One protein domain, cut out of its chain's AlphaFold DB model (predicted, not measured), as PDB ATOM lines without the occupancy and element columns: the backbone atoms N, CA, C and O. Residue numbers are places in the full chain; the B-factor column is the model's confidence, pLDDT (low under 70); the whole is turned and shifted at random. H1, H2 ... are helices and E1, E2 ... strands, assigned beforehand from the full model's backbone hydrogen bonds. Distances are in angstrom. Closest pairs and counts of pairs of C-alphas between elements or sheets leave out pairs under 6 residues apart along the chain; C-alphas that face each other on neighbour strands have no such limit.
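AT A GLANCE: This is residues 1 to 85 of the 89 residues of the protein "Enhanced serine sensitivity protein SseB" of Streptomyces sp. SID8361 (UniProt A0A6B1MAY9). A small three-stranded sheet stands in the middle between two helices, with the long helix H1 slanting over one face and the short helix H2 crossing the other. E1 and E2 form a long hairpin, and E3 lies beside E2 as the third strand. The printed part has 85 residues, with three named strands and two named helices in the order E1, E2, H1, E3, H2; the sheet order is E1, E2, E3, mixed, and the class is mixed, helices and strands. The whole is compact, with a radius of gyration of the C-alphas of 12.3 A and spans of 35 by 30 by 22 A.

HOW THE PARTS SIT: Start at edge strand E1, residues 9 to 17, and go on to inner strand E2, residues 25 to 32: they are a hairpin, antiparallel at 164 degrees. Look there for N 13 and O 29, 2.8 A apart, and N 27 and O 15, 2.8 A apart, both within hydrogen-bond range. Next comes H1, residues 37 to 53, which is on the sheet at a height of 8.9 A. It lies over E2, though only just over that strand alone, with 7 C-alphas falling on E2 and 2 on E3, the edge strand of residues 59 to 64. H1 runs slantwise to the strands, at 44 degrees to E2 on the local plane; the closest C-alphas of H1 and E2 are those of Gly 39 and Val 32, 5.9 A apart. E2 and E3 are parallel at 24 degrees, with N 28 and O 61 at 2.8 A. E2, H1 and E3 make a strand-helix-strand unit, two parallel neighbour strands with a helix between, and its crossover is right-handed. H2, residues 72 to 80, is on the opposite face from H1, at a height of 8.8 A, and runs across the strands at 75 degrees to E2 on the local plane. The closest C-alphas of H2 and E2 are those of Met 77 and Gly 29, 6.9 A apart. H1 and H2 are apart. In H1 and H2 every O i to N i+4 pair is within hydrogen-bond range.

IN THESE COORDINATES: Find C-alpha 9 at (211.558, 154.963, 166.550), where E1 begins; it runs 22.6 A to C-alpha 17. E2 runs back 22.0 A from C-alpha 25 to C-alpha 32. H1 covers 24.4 A from C-alpha 37 at (221.507, 162.466, 161.124). E3 runs 16.6 A, and H2 11.7 A to C-alpha 80 at (219.858, 139.630, 174.777).

THE WHOLE: The two C-alphas farthest apart are those of Thr 7 and Gly 21, 36.1 A. The printed part has no cut, and none of the links between its named elements is long. Its mean pLDDT is 93.7, and no printed residue is under 70.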
ATOM      1  N   ILE A   1     204.946 156.563 176.321       87.62
ATOM      2  CA  ILE A   1     206.404 156.604 176.603       87.62
ATOM      3  C   ILE A   1     207.060 157.605 175.654       87.62
ATOM      4  O   ILE A   1     206.535 157.771 174.563       87.62
ATOM      5  N   GLU A   2     208.142 158.292 176.033       94.25
ATOM      6  CA  GLU A   2     208.716 159.386 175.214       94.25
ATOM      7  C   GLU A   2     209.158 158.962 173.803       94.25
ATOM      8  O   GLU A   2     209.022 159.750 172.870       94.25
ATOM      9  N   PHE A   3     209.589 157.706 173.640       94.12
ATOM     10  CA  PHE A   3     209.957 157.090 172.356       94.12
ATOM     11  C   PHE A   3     208.771 156.840 171.413       94.12
ATOM     12  O   PHE A   3     208.981 156.663 170.224       94.12
ATOM     13  N   ALA A   4     207.534 156.853 171.922       93.88
ATOM     14  CA  ALA A   4     206.324 156.692 171.112       93.88
ATOM     15  C   ALA A   4     205.801 158.020 170.537       93.88
ATOM     16  O   ALA A   4     204.820 158.024 169.800       93.88
ATOM     17  N   LYS A   5     206.396 159.160 170.924       92.88
ATOM     18  CA  LYS A   5     205.965 160.485 170.448       92.88
ATOM     19  C   LYS A   5     206.451 160.790 169.030       92.88
ATOM     20  O   LYS A   5     205.860 161.644 168.381       92.88
ATOM     21  N   ASP A   6     207.471 160.074 168.561       87.56
ATOM     22  CA  ASP A   6     208.006 160.178 167.209       87.56
ATOM     23  C   ASP A   6     207.815 158.839 166.496       87.56
ATOM     24  O   ASP A   6     208.250 157.795 166.984       87.56
ATOM     25  N   THR A   7     207.193 158.851 165.317       86.88
ATOM     26  CA  THR A   7     206.915 157.609 164.583       86.88
ATOM     27  C   THR A   7     208.178 156.922 164.082       86.88
ATOM     28  O   THR A   7     208.110 155.740 163.789       86.88
ATOM     29  N   GLY A   8     209.316 157.619 164.003       93.62
ATOM     30  CA  GLY A   8     210.569 157.085 163.463       93.62
ATOM     31  C   GLY A   8     211.345 156.137 164.384       93.62
ATOM     32  O   GLY A   8     212.299 155.520 163.912       93.62
ATOM     33  N   VAL A   9     210.974 155.992 165.668       96.12
ATOM     34  CA  VAL A   9     211.558 154.963 166.550       96.12
ATOM     35  C   VAL A   9     210.836 153.635 166.339       96.12
ATOM     36  O   VAL A   9     209.633 153.539 166.578       96.12
ATOM     37  N   ARG A  10     211.585 152.588 165.979       96.19
ATOM     38  CA  ARG A  10     211.072 151.218 165.843       96.19
ATOM     39  C   ARG A  10     211.075 150.481 167.172       96.19
ATOM     40  O   ARG A  10     210.038 150.024 167.630       96.19
ATOM     41  N   THR A  11     212.237 150.396 167.818       96.88
ATOM     42  CA  THR A  11     212.365 149.755 169.132       96.88
ATOM     43  C   THR A  11     213.334 150.515 170.028       96.88
ATOM     44  O   THR A  11     214.265 151.169 169.552       96.88
ATOM     45  N   ALA A  12     213.134 150.410 171.342       97.56
ATOM     46  CA  ALA A  12     214.070 150.903 172.340       97.56
ATOM     47  C   ALA A  12     214.291 149.875 173.460       97.56
ATOM     48  O   ALA A  12     213.361 149.254 173.986       97.56
ATOM     49  N   ARG A  13     215.560 149.700 173.828       97.94
ATOM     50  CA  ARG A  13     216.068 148.759 174.835       97.94
ATOM     51  C   ARG A  13     216.889 149.525 175.861       97.94
ATOM     52  O   ARG A  13     217.515 150.528 175.526       97.94
ATOM     53  N   ARG A  14     216.915 149.054 177.108       97.19
ATOM     54  CA  ARG A  14     217.771 149.639 178.147       97.19
ATOM     55  C   ARG A  14     218.430 148.567 178.992       97.19
ATOM     56  O   ARG A  14     217.776 147.595 179.363       97.19
ATOM     57  N   ALA A  15     219.696 148.779 179.320       97.19
ATOM     58  CA  ALA A  15     220.456 147.904 180.196       97.19
ATOM     59  C   ALA A  15     221.456 148.723 181.015       97.19
ATOM     60  O   ALA A  15     222.092 149.637 180.493       97.19
ATOM     61  N   LEU A  16     221.594 148.389 182.296       96.06
ATOM     62  CA  LEU A  16     222.714 148.855 183.104       96.06
ATOM     63  C   LEU A  16     223.861 147.865 182.897       96.06
ATOM     64  O   LEU A  16     223.689 146.676 183.164       96.06
ATOM     65  N   ALA A  17     224.997 148.342 182.401       93.69
ATOM     66  CA  ALA A  17     226.143 147.490 182.108       93.69
ATOM     67  C   ALA A  17     227.460 148.190 182.452       93.69
ATOM     68  O   ALA A  17     227.558 149.417 182.444       93.69
ATOM     69  N   SER A  18     228.472 147.378 182.741       94.69
ATOM     70  CA  SER A  18     229.872 147.786 182.825       94.69
ATOM     71  C   SER A  18     230.592 147.167 181.631       94.69
ATOM     72  O   SER A  18     230.479 145.964 181.394       94.69
ATOM     73  N   VAL A  19     231.282 147.998 180.854       92.31
ATOM     74  CA  VAL A  19     232.046 147.577 179.674       92.31
ATOM     75  C   VAL A  19     233.519 147.592 180.050       92.31
ATOM     76  O   VAL A  19     233.992 148.580 180.607       92.31
ATOM     77  N   GLU A  20     234.217 146.480 179.802       92.06
ATOM     78  CA  GLU A  20     235.661 146.322 180.070       92.06
ATOM     79  C   GLU A  20     236.082 146.661 181.517       92.06
ATOM     80  O   GLU A  20     237.209 147.072 181.777       92.06
ATOM     81  N   GLY A  21     235.174 146.480 182.482       91.88
ATOM     82  CA  GLY A  21     235.425 146.780 183.895       91.88
ATOM     83  C   GLY A  21     235.345 148.266 184.262       91.88
ATOM     84  O   GLY A  21     235.695 148.627 185.382       91.88
ATOM     85  N   GLY A  22     234.881 149.128 183.350       93.44
ATOM     86  CA  GLY A  22     234.620 150.540 183.633       93.44
ATOM     87  C   GLY A  22     233.405 150.772 184.539       93.44
ATOM     88  O   GLY A  22     232.632 149.856 184.833       93.44
ATOM     89  N   GLU A  23     233.201 152.023 184.955       95.19
ATOM     90  CA  GLU A  23     232.042 152.411 185.771       95.19
ATOM     91  C   GLU A  23     230.706 152.048 185.090       95.19
ATOM     92  O   GLU A  23     230.566 152.241 183.874       95.19
ATOM     93  N   PRO A  24     229.701 151.552 185.840       95.38
ATOM     94  CA  PRO A  24     228.402 151.215 185.275       95.38
ATOM     95  C   PRO A  24     227.724 152.410 184.596       95.38
ATOM     96  O   PRO A  24     227.603 153.496 185.167       95.38
ATOM     97  N   ALA A  25     227.200 152.181 183.395       96.88
ATOM     98  CA  ALA A  25     226.429 153.161 182.642       96.88
ATOM     99  C   ALA A  25     225.085 152.577 182.198       96.88
ATOM    100  O   ALA A  25     224.951 151.378 181.943       96.88
ATOM    101  N   LEU A  26     224.078 153.444 182.101       97.25
ATOM    102  CA  LEU A  26     222.788 153.101 181.523       97.25
ATOM    103  C   LEU A  26     222.886 153.228 180.001       97.25
ATOM    104  O   LEU A  26     222.909 154.335 179.461       97.25
ATOM    105  N   PHE A  27     222.915 152.095 179.314       97.44
ATOM    106  CA  PHE A  27     222.860 152.037 177.862       97.44
ATOM    107  C   PHE A  27     221.407 152.066 177.408       97.44
ATOM    108  O   PHE A  27     220.582 151.274 177.876       97.44
ATOM    109  N   VAL A  28     221.101 152.968 176.481       97.75
ATOM    110  CA  VAL A  28     219.809 153.058 175.807       97.75
ATOM    111  C   VAL A  28     220.045 152.792 174.329       97.75
ATOM    112  O   VAL A  28     220.635 153.608 173.630       97.75
ATOM    113  N   GLY A  29     219.613 151.622 173.874       97.31
ATOM    114  CA  GLY A  29     219.758 151.178 172.496       97.31
ATOM    115  C   GLY A  29     218.484 151.470 171.723       97.31
ATOM    116  O   GLY A  29     217.408 151.065 172.165       97.31
ATOM    117  N   VAL A  30     218.595 152.154 170.587       97.31
ATOM    118  CA  VAL A  30     217.449 152.590 169.780       97.31
ATOM    119  C   VAL A  30     217.618 152.124 168.340       97.31
ATOM    120  O   VAL A  30     218.691 152.276 167.757       97.31
ATOM    121  N   GLN A  31     216.548 151.567 167.776       95.94
ATOM    122  CA  GLN A  31     216.417 151.322 166.341       95.94
ATOM    123  C   GLN A  31     215.453 152.344 165.738       95.94
ATOM    124  O   GLN A  31     214.379 152.578 166.295       95.94
ATOM    125  N   VAL A  32     215.821 152.929 164.604       95.75
ATOM    126  CA  VAL A  32     215.057 153.949 163.874       95.75
ATOM    127  C   VAL A  32     214.772 153.485 162.447       95.75
ATOM    128  O   VAL A  32     215.436 152.579 161.947       95.75
ATOM    129  N   ASP A  33     213.759 154.046 161.789       93.38
ATOM    130  CA  ASP A  33     213.450 153.688 160.392       93.38
ATOM    131  C   ASP A  33     214.541 154.163 159.420       93.38
ATOM    132  O   ASP A  33     214.919 153.438 158.502       93.38
ATOM    133  N   ALA A  34     215.051 155.379 159.630       90.56
ATOM    134  CA  ALA A  34     216.042 156.022 158.775       90.56
ATOM    135  C   ALA A  34     217.351 156.252 159.553       90.56
ATOM    136  O   ALA A  34     217.502 157.287 160.214       90.56
ATOM    137  N   PRO A  35     218.303 155.299 159.525       82.88
ATOM    138  CA  PRO A  35     219.614 155.500 160.126       82.88
ATOM    139  C   PRO A  35     220.361 156.632 159.401       82.88
ATOM    140  O   PRO A  35     220.628 156.558 158.205       82.88
ATOM    141  N   GLY A  36     220.670 157.705 160.126       88.12
ATOM    142  CA  GLY A  36     221.280 158.926 159.599       88.12
ATOM    143  C   GLY A  36     221.142 160.086 160.591       88.12
ATOM    144  O   GLY A  36     220.628 159.876 161.693       88.12
ATOM    145  N   PRO A  37     221.565 161.310 160.227       92.38
ATOM    146  CA  PRO A  37     221.507 162.466 161.124       92.38
ATOM    147  C   PRO A  37     220.107 162.739 161.694       92.38
ATOM    148  O   PRO A  37     219.975 163.039 162.876       92.38
ATOM    149  N   GLU A  38     219.061 162.573 160.881       92.19
ATOM    150  CA  GLU A  38     217.668 162.769 161.305       92.19
ATOM    151  C   GLU A  38     217.217 161.707 162.315       92.19
ATOM    152  O   GLU A  38     216.692 162.044 163.376       92.19
ATOM    153  N   GLY A  39     217.481 160.425 162.041       92.56
ATOM    154  CA  GLY A  39     217.177 159.341 162.975       92.56
ATOM    155  C   GLY A  39     217.968 159.451 164.282       92.56
ATOM    156  O   GLY A  39     217.432 159.184 165.359       92.56
ATOM    157  N   GLN A  40     219.223 159.904 164.212       93.69
ATOM    158  CA  GLN A  40     220.034 160.194 165.392       93.69
ATOM    159  C   GLN A  40     219.427 161.322 166.230       93.69
ATOM    160  O   GLN A  40     219.301 161.161 167.444       93.69
ATOM    161  N   ALA A  41     219.048 162.439 165.604       95.25
ATOM    162  CA  ALA A  41     218.418 163.561 166.293       95.25
ATOM    163  C   ALA A  41     217.120 163.124 166.986       95.25
ATOM    164  O   ALA A  41     216.943 163.373 168.175       95.25
ATOM    165  N   LEU A  42     216.280 162.359 166.287       95.38
ATOM    166  CA  LEU A  42     215.034 161.815 166.820       95.38
ATOM    167  C   LEU A  42     215.271 160.938 168.065       95.38
ATOM    168  O   LEU A  42     214.592 161.092 169.081       95.38
ATOM    169  N   ALA A  43     216.276 160.057 168.032       95.56
ATOM    170  CA  ALA A  43     216.636 159.234 169.186       95.56
ATOM    171  C   ALA A  43     217.168 160.067 170.371       95.56
ATOM    172  O   ALA A  43     216.827 159.785 171.524       95.56
ATOM    173  N   VAL A  44     217.979 161.097 170.097       96.38
ATOM    174  CA  VAL A  44     218.497 162.031 171.112       96.38
ATOM    175  C   VAL A  44     217.361 162.822 171.755       96.38
ATOM    176  O   VAL A  44     217.308 162.899 172.981       96.38
ATOM    177  N   ASP A  45     216.426 163.347 170.967       96.56
ATOM    178  CA  ASP A  45     215.301 164.142 171.461       96.56
ATOM    179  C   ASP A  45     214.354 163.300 172.320       96.56
ATOM    180  O   ASP A  45     213.972 163.712 173.421       96.56
ATOM    181  N   ALA A  46     214.017 162.087 171.872       96.31
ATOM    182  CA  ALA A  46     213.197 161.158 172.647       96.31
ATOM    183  C   ALA A  46     213.843 160.802 173.993       96.31
ATOM    184  O   ALA A  46     213.170 160.811 175.032       96.31
ATOM    185  N   LEU A  47     215.154 160.541 173.998       96.19
ATOM    186  CA  LEU A  47     215.906 160.290 175.223       96.19
ATOM    187  C   LEU A  47     215.972 161.541 176.113       96.19
ATOM    188  O   LEU A  47     215.752 161.440 177.319       96.19
ATOM    189  N   GLY A  48     216.216 162.716 175.535       95.81
ATOM    190  CA  GLY A  48     216.282 163.990 176.248       95.81
ATOM    191  C   GLY A  48     214.985 164.310 176.988       95.81
ATOM    192  O   GLY A  48     215.017 164.643 178.172       95.81
ATOM    193  N   ARG A  49     213.827 164.109 176.345       96.25
ATOM    194  CA  ARG A  49     212.519 164.266 177.006       96.25
ATOM    195  C   ARG A  49     212.322 163.274 178.154       96.25
ATOM    196  O   ARG A  49     211.774 163.644 179.195       96.25
ATOM    197  N   ALA A  50     212.790 162.032 177.999       95.31
ATOM    198  CA  ALA A  50     212.690 161.020 179.051       95.31
ATOM    199  C   ALA A  50     213.536 161.398 180.276       95.31
ATOM    200  O   ALA A  50     213.039 161.352 181.401       95.31
ATOM    201  N   LEU A  51     214.777 161.837 180.050       95.00
ATOM    202  CA  LEU A  51     215.694 162.264 181.110       95.00
ATOM    203  C   LEU A  51     215.268 163.583 181.766       95.00
ATOM    204  O   LEU A  51     215.457 163.754 182.966       95.00
ATOM    205  N   GLY A  52     214.647 164.491 181.008       94.38
ATOM    206  CA  GLY A  52     214.048 165.711 181.555       94.38
ATOM    207  C   GLY A  52     212.829 165.442 182.444       94.38
ATOM    208  O   GLY A  52     212.513 166.253 183.309       94.38
ATOM    209  N   SER A  53     212.163 164.298 182.259       93.62
ATOM    210  CA  SER A  53     211.003 163.896 183.063       93.62
ATOM    211  C   SER A  53     211.396 163.116 184.319       93.62
ATOM    212  O   SER A  53     210.738 163.240 185.350       93.62
ATOM    213  N   VAL A  54     212.446 162.291 184.239       91.62
ATOM    214  CA  VAL A  54     212.925 161.465 185.355       91.62
ATOM    215  C   VAL A  54     214.455 161.494 185.393       91.62
ATOM    216  O   VAL A  54     215.090 160.937 184.492       91.62
ATOM    217  N   PRO A  55     215.071 162.082 186.436       88.56
ATOM    218  CA  PRO A  55     216.517 162.047 186.583       88.56
ATOM    219  C   PRO A  55     216.986 160.620 186.879       88.56
ATOM    220  O   PRO A  55     216.320 159.855 187.580       88.56
ATOM    221  N   VAL A  56     218.168 160.273 186.376       93.19
ATOM    222  CA  VAL A  56     218.818 158.986 186.638       93.19
ATOM    223  C   VAL A  56     220.209 159.214 187.230       93.19
ATOM    224  O   VAL A  56     220.900 160.137 186.806       93.19
ATOM    225  N   PRO A  57     220.648 158.388 188.195       94.31
ATOM    226  CA  PRO A  57     221.953 158.550 188.836       94.31
ATOM    227  C   PRO A  57     223.126 158.032 187.987       94.31
ATOM    228  O   PRO A  57     224.277 158.173 188.390       94.31
ATOM    229  N   TRP A  58     222.860 157.407 186.836       95.00
ATOM    230  CA  TRP A  58     223.881 156.800 185.983       95.00
ATOM    231  C   TRP A  58     224.236 157.692 184.797       95.00
ATOM    232  O   TRP A  58     223.373 158.369 184.238       95.00
ATOM    233  N   LYS A  59     225.491 157.602 184.334       95.44
ATOM    234  CA  LYS A  59     225.863 158.092 183.003       95.44
ATOM    235  C   LYS A  59     224.997 157.381 181.962       95.44
ATOM    236  O   LYS A  59     224.938 156.151 181.955       95.44
ATOM    237  N   VAL A  60     224.356 158.145 181.084       96.88
ATOM    238  CA  VAL A  60     223.508 157.602 180.017       96.88
ATOM    239  C   VAL A  60     224.283 157.581 178.708       96.88
ATOM    240  O   VAL A  60     224.915 158.572 178.344       96.88
ATOM    241  N   GLN A  61     224.241 156.451 178.008       95.75
ATOM    242  CA  GLN A  61     224.875 156.268 176.706       95.75
ATOM    243  C   GLN A  61     223.824 155.838 175.686       95.75
ATOM    244  O   GLN A  61     223.189 154.795 175.845       95.75
ATOM    245  N   LEU A  62     223.624 156.659 174.656       95.50
ATOM    246  CA  LEU A  62     222.753 156.334 173.532       95.50
ATOM    247  C   LEU A  62     223.528 155.485 172.519       95.50
ATOM    248  O   LEU A  62     224.616 155.871 172.100       95.50
ATOM    249  N   VAL A  63     222.940 154.365 172.104       95.38
ATOM    250  CA  VAL A  63     223.485 153.471 171.075       95.38
ATOM    251  C   VAL A  63     222.473 153.364 169.938       95.38
ATOM    252  O   VAL A  63     221.349 152.900 170.138       95.38
ATOM    253  N   LEU A  64     222.856 153.789 168.735       95.06
ATOM    254  CA  LEU A  64     222.044 153.592 167.534       95.06
ATOM    255  C   LEU A  64     222.304 152.191 166.979       95.06
ATOM    256  O   LEU A  64     223.325 151.935 166.343       95.06
ATOM    257  N   LEU A  65     221.370 151.278 167.234       94.69
ATOM    258  CA  LEU A  65     221.556 149.845 166.991       94.69
ATOM    259  C   LEU A  65     221.574 149.485 165.494       94.69
ATOM    260  O   LEU A  65     222.107 148.446 165.132       94.69
ATOM    261  N   ASP A  66     221.029 150.339 164.624       88.12
ATOM    262  CA  ASP A  66     220.972 150.078 163.176       88.12
ATOM    263  C   ASP A  66     222.257 150.457 162.423       88.12
ATOM    264  O   ASP A  66     222.448 150.034 161.283       88.12
ATOM    265  N   VAL A  67     223.142 151.247 163.044       84.88
ATOM    266  CA  VAL A  67     224.409 151.704 162.436       84.88
ATOM    267  C   VAL A  67     225.648 151.132 163.117       84.88
ATOM    268  O   VAL A  67     226.715 151.105 162.510       84.88
ATOM    269  N   ALA A  68     225.522 150.652 164.355       80.81
ATOM    270  CA  ALA A  68     226.621 150.109 165.149       80.81
ATOM    271  C   ALA A  68     226.940 148.642 164.786       80.81
ATOM    272  O   ALA A  68     226.992 147.772 165.650       80.81
ATOM    273  N   GLN A  69     227.121 148.345 163.495       75.62
ATOM    274  CA  GLN A  69     227.446 146.991 163.040       75.62
ATOM    275  C   GLN A  69     228.835 146.567 163.530       75.62
ATOM    276  O   GLN A  69     229.819 147.268 163.291       75.62
ATOM    277  N   GLY A  70     228.914 145.406 164.186       80.75
ATOM    278  CA  GLY A  70     230.158 144.880 164.755       80.75
ATOM    279  C   GLY A  70     230.560 145.521 166.085       80.75
ATOM    280  O   GLY A  70     231.642 145.219 166.589       80.75
ATOM    281  N   ASP A  71     229.715 146.383 166.660       90.12
ATOM    282  CA  ASP A  71     229.877 146.852 168.031       90.12
ATOM    283  C   ASP A  71     229.375 145.768 169.011       90.12
ATOM    284  O   ASP A  71     228.188 145.421 168.993       90.12
ATOM    285  N   PRO A  72     230.238 145.235 169.901       90.56
ATOM    286  CA  PRO A  72     229.851 144.148 170.798       90.56
ATOM    287  C   PRO A  72     228.704 144.506 171.752       90.56
ATOM    288  O   PRO A  72     227.941 143.625 172.154       90.56
ATOM    289  N   VAL A  73     228.574 145.783 172.134       92.12
ATOM    290  CA  VAL A  73     227.499 146.246 173.018       92.12
ATOM    291  C   VAL A  73     226.184 146.289 172.248       92.12
ATOM    292  O   VAL A  73     225.184 145.770 172.742       92.12
ATOM    293  N   ALA A  74     226.172 146.846 171.037       94.19
ATOM    294  CA  ALA A  74     224.993 146.888 170.180       94.19
ATOM    295  C   ALA A  74     224.484 145.475 169.849       94.19
ATOM    296  O   ALA A  74     223.300 145.187 170.056       94.19
ATOM    297  N   ASP A  75     225.381 144.574 169.441       94.12
ATOM    298  CA  ASP A  75     225.055 143.183 169.111       94.12
ATOM    299  C   ASP A  75     224.483 142.432 170.324       94.12
ATOM    300  O   ASP A  75     223.477 141.710 170.235       94.12
ATOM    301  N   TRP A  76     225.080 142.631 171.503       94.62
ATOM    302  CA  TRP A  76     224.561 142.073 172.748       94.62
ATOM    303  C   TRP A  76     223.183 142.645 173.102       94.62
ATOM    304  O   TRP A  76     222.279 141.886 173.460       94.62
ATOM    305  N   MET A  77     222.975 143.959 172.965       96.56
ATOM    306  CA  MET A  77     221.683 144.587 173.252       96.56
ATOM    307  C   MET A  77     220.578 144.037 172.351       96.56
ATOM    308  O   MET A  77     219.515 143.678 172.855       96.56
ATOM    309  N   VAL A  78     220.819 143.927 171.043       95.19
ATOM    310  CA  VAL A  78     219.834 143.384 170.093       95.19
ATOM    311  C   VAL A  78     219.494 141.928 170.418       95.19
ATOM    312  O   VAL A  78     218.321 141.559 170.396       95.19
ATOM    313  N   SER A  79     220.495 141.110 170.753       94.94
ATOM    314  CA  SER A  79     220.319 139.662 170.933       94.94
ATOM    315  C   SER A  79     219.851 139.232 172.328       94.94
ATOM    316  O   SER A  79     219.285 138.146 172.469       94.94
ATOM    317  N   ARG A  80     220.097 140.031 173.375       96.19
ATOM    318  CA  ARG A  80     219.858 139.630 174.777       96.19
ATOM    319  C   ARG A  80     218.917 140.543 175.548       96.19
ATOM    320  O   ARG A  80     218.355 140.100 176.549       96.19
ATOM    321  N   VAL A  81     218.741 141.794 175.129       97.56
ATOM    322  CA  VAL A  81     217.947 142.766 175.888       97.56
ATOM    323  C   VAL A  81     216.558 142.889 175.276       97.56
ATOM    324  O   VAL A  81     216.386 143.274 174.120       97.56
ATOM    325  N   ARG A  82     215.533 142.588 176.078       96.69
ATOM    326  CA  ARG A  82     214.138 142.766 175.668       96.69
ATOM    327  C   ARG A  82     213.826 144.263 175.485       96.69
ATOM    328  O   ARG A  82     214.180 145.056 176.364       96.69
ATOM    329  N   PRO A  83     213.142 144.667 174.399       97.50
ATOM    330  CA  PRO A  83     212.684 146.041 174.247       97.50
ATOM    331  C   PRO A  83     211.674 146.415 175.335       97.50
ATOM    332  O   PRO A  83     210.817 145.617 175.715       97.50
ATOM    333  N   PHE A  84     211.786 147.643 175.839       96.12
ATOM    334  CA  PHE A  84     210.755 148.254 176.685       96.12
ATOM    335  C   PHE A  84     209.754 149.064 175.851       96.12
ATOM    336  O   PHE A  84     208.675 149.392 176.336       96.12
ATOM    337  N   TYR A  85     210.139 149.418 174.625       96.75
ATOM    338  CA  TYR A  85     209.285 150.012 173.614       96.75
ATOM    339  C   TYR A  85     209.528 149.279 172.301       96.75
ATOM    340  O   TYR A  85     210.677 149.101 171.890       96.75
TER     341      TYR A  85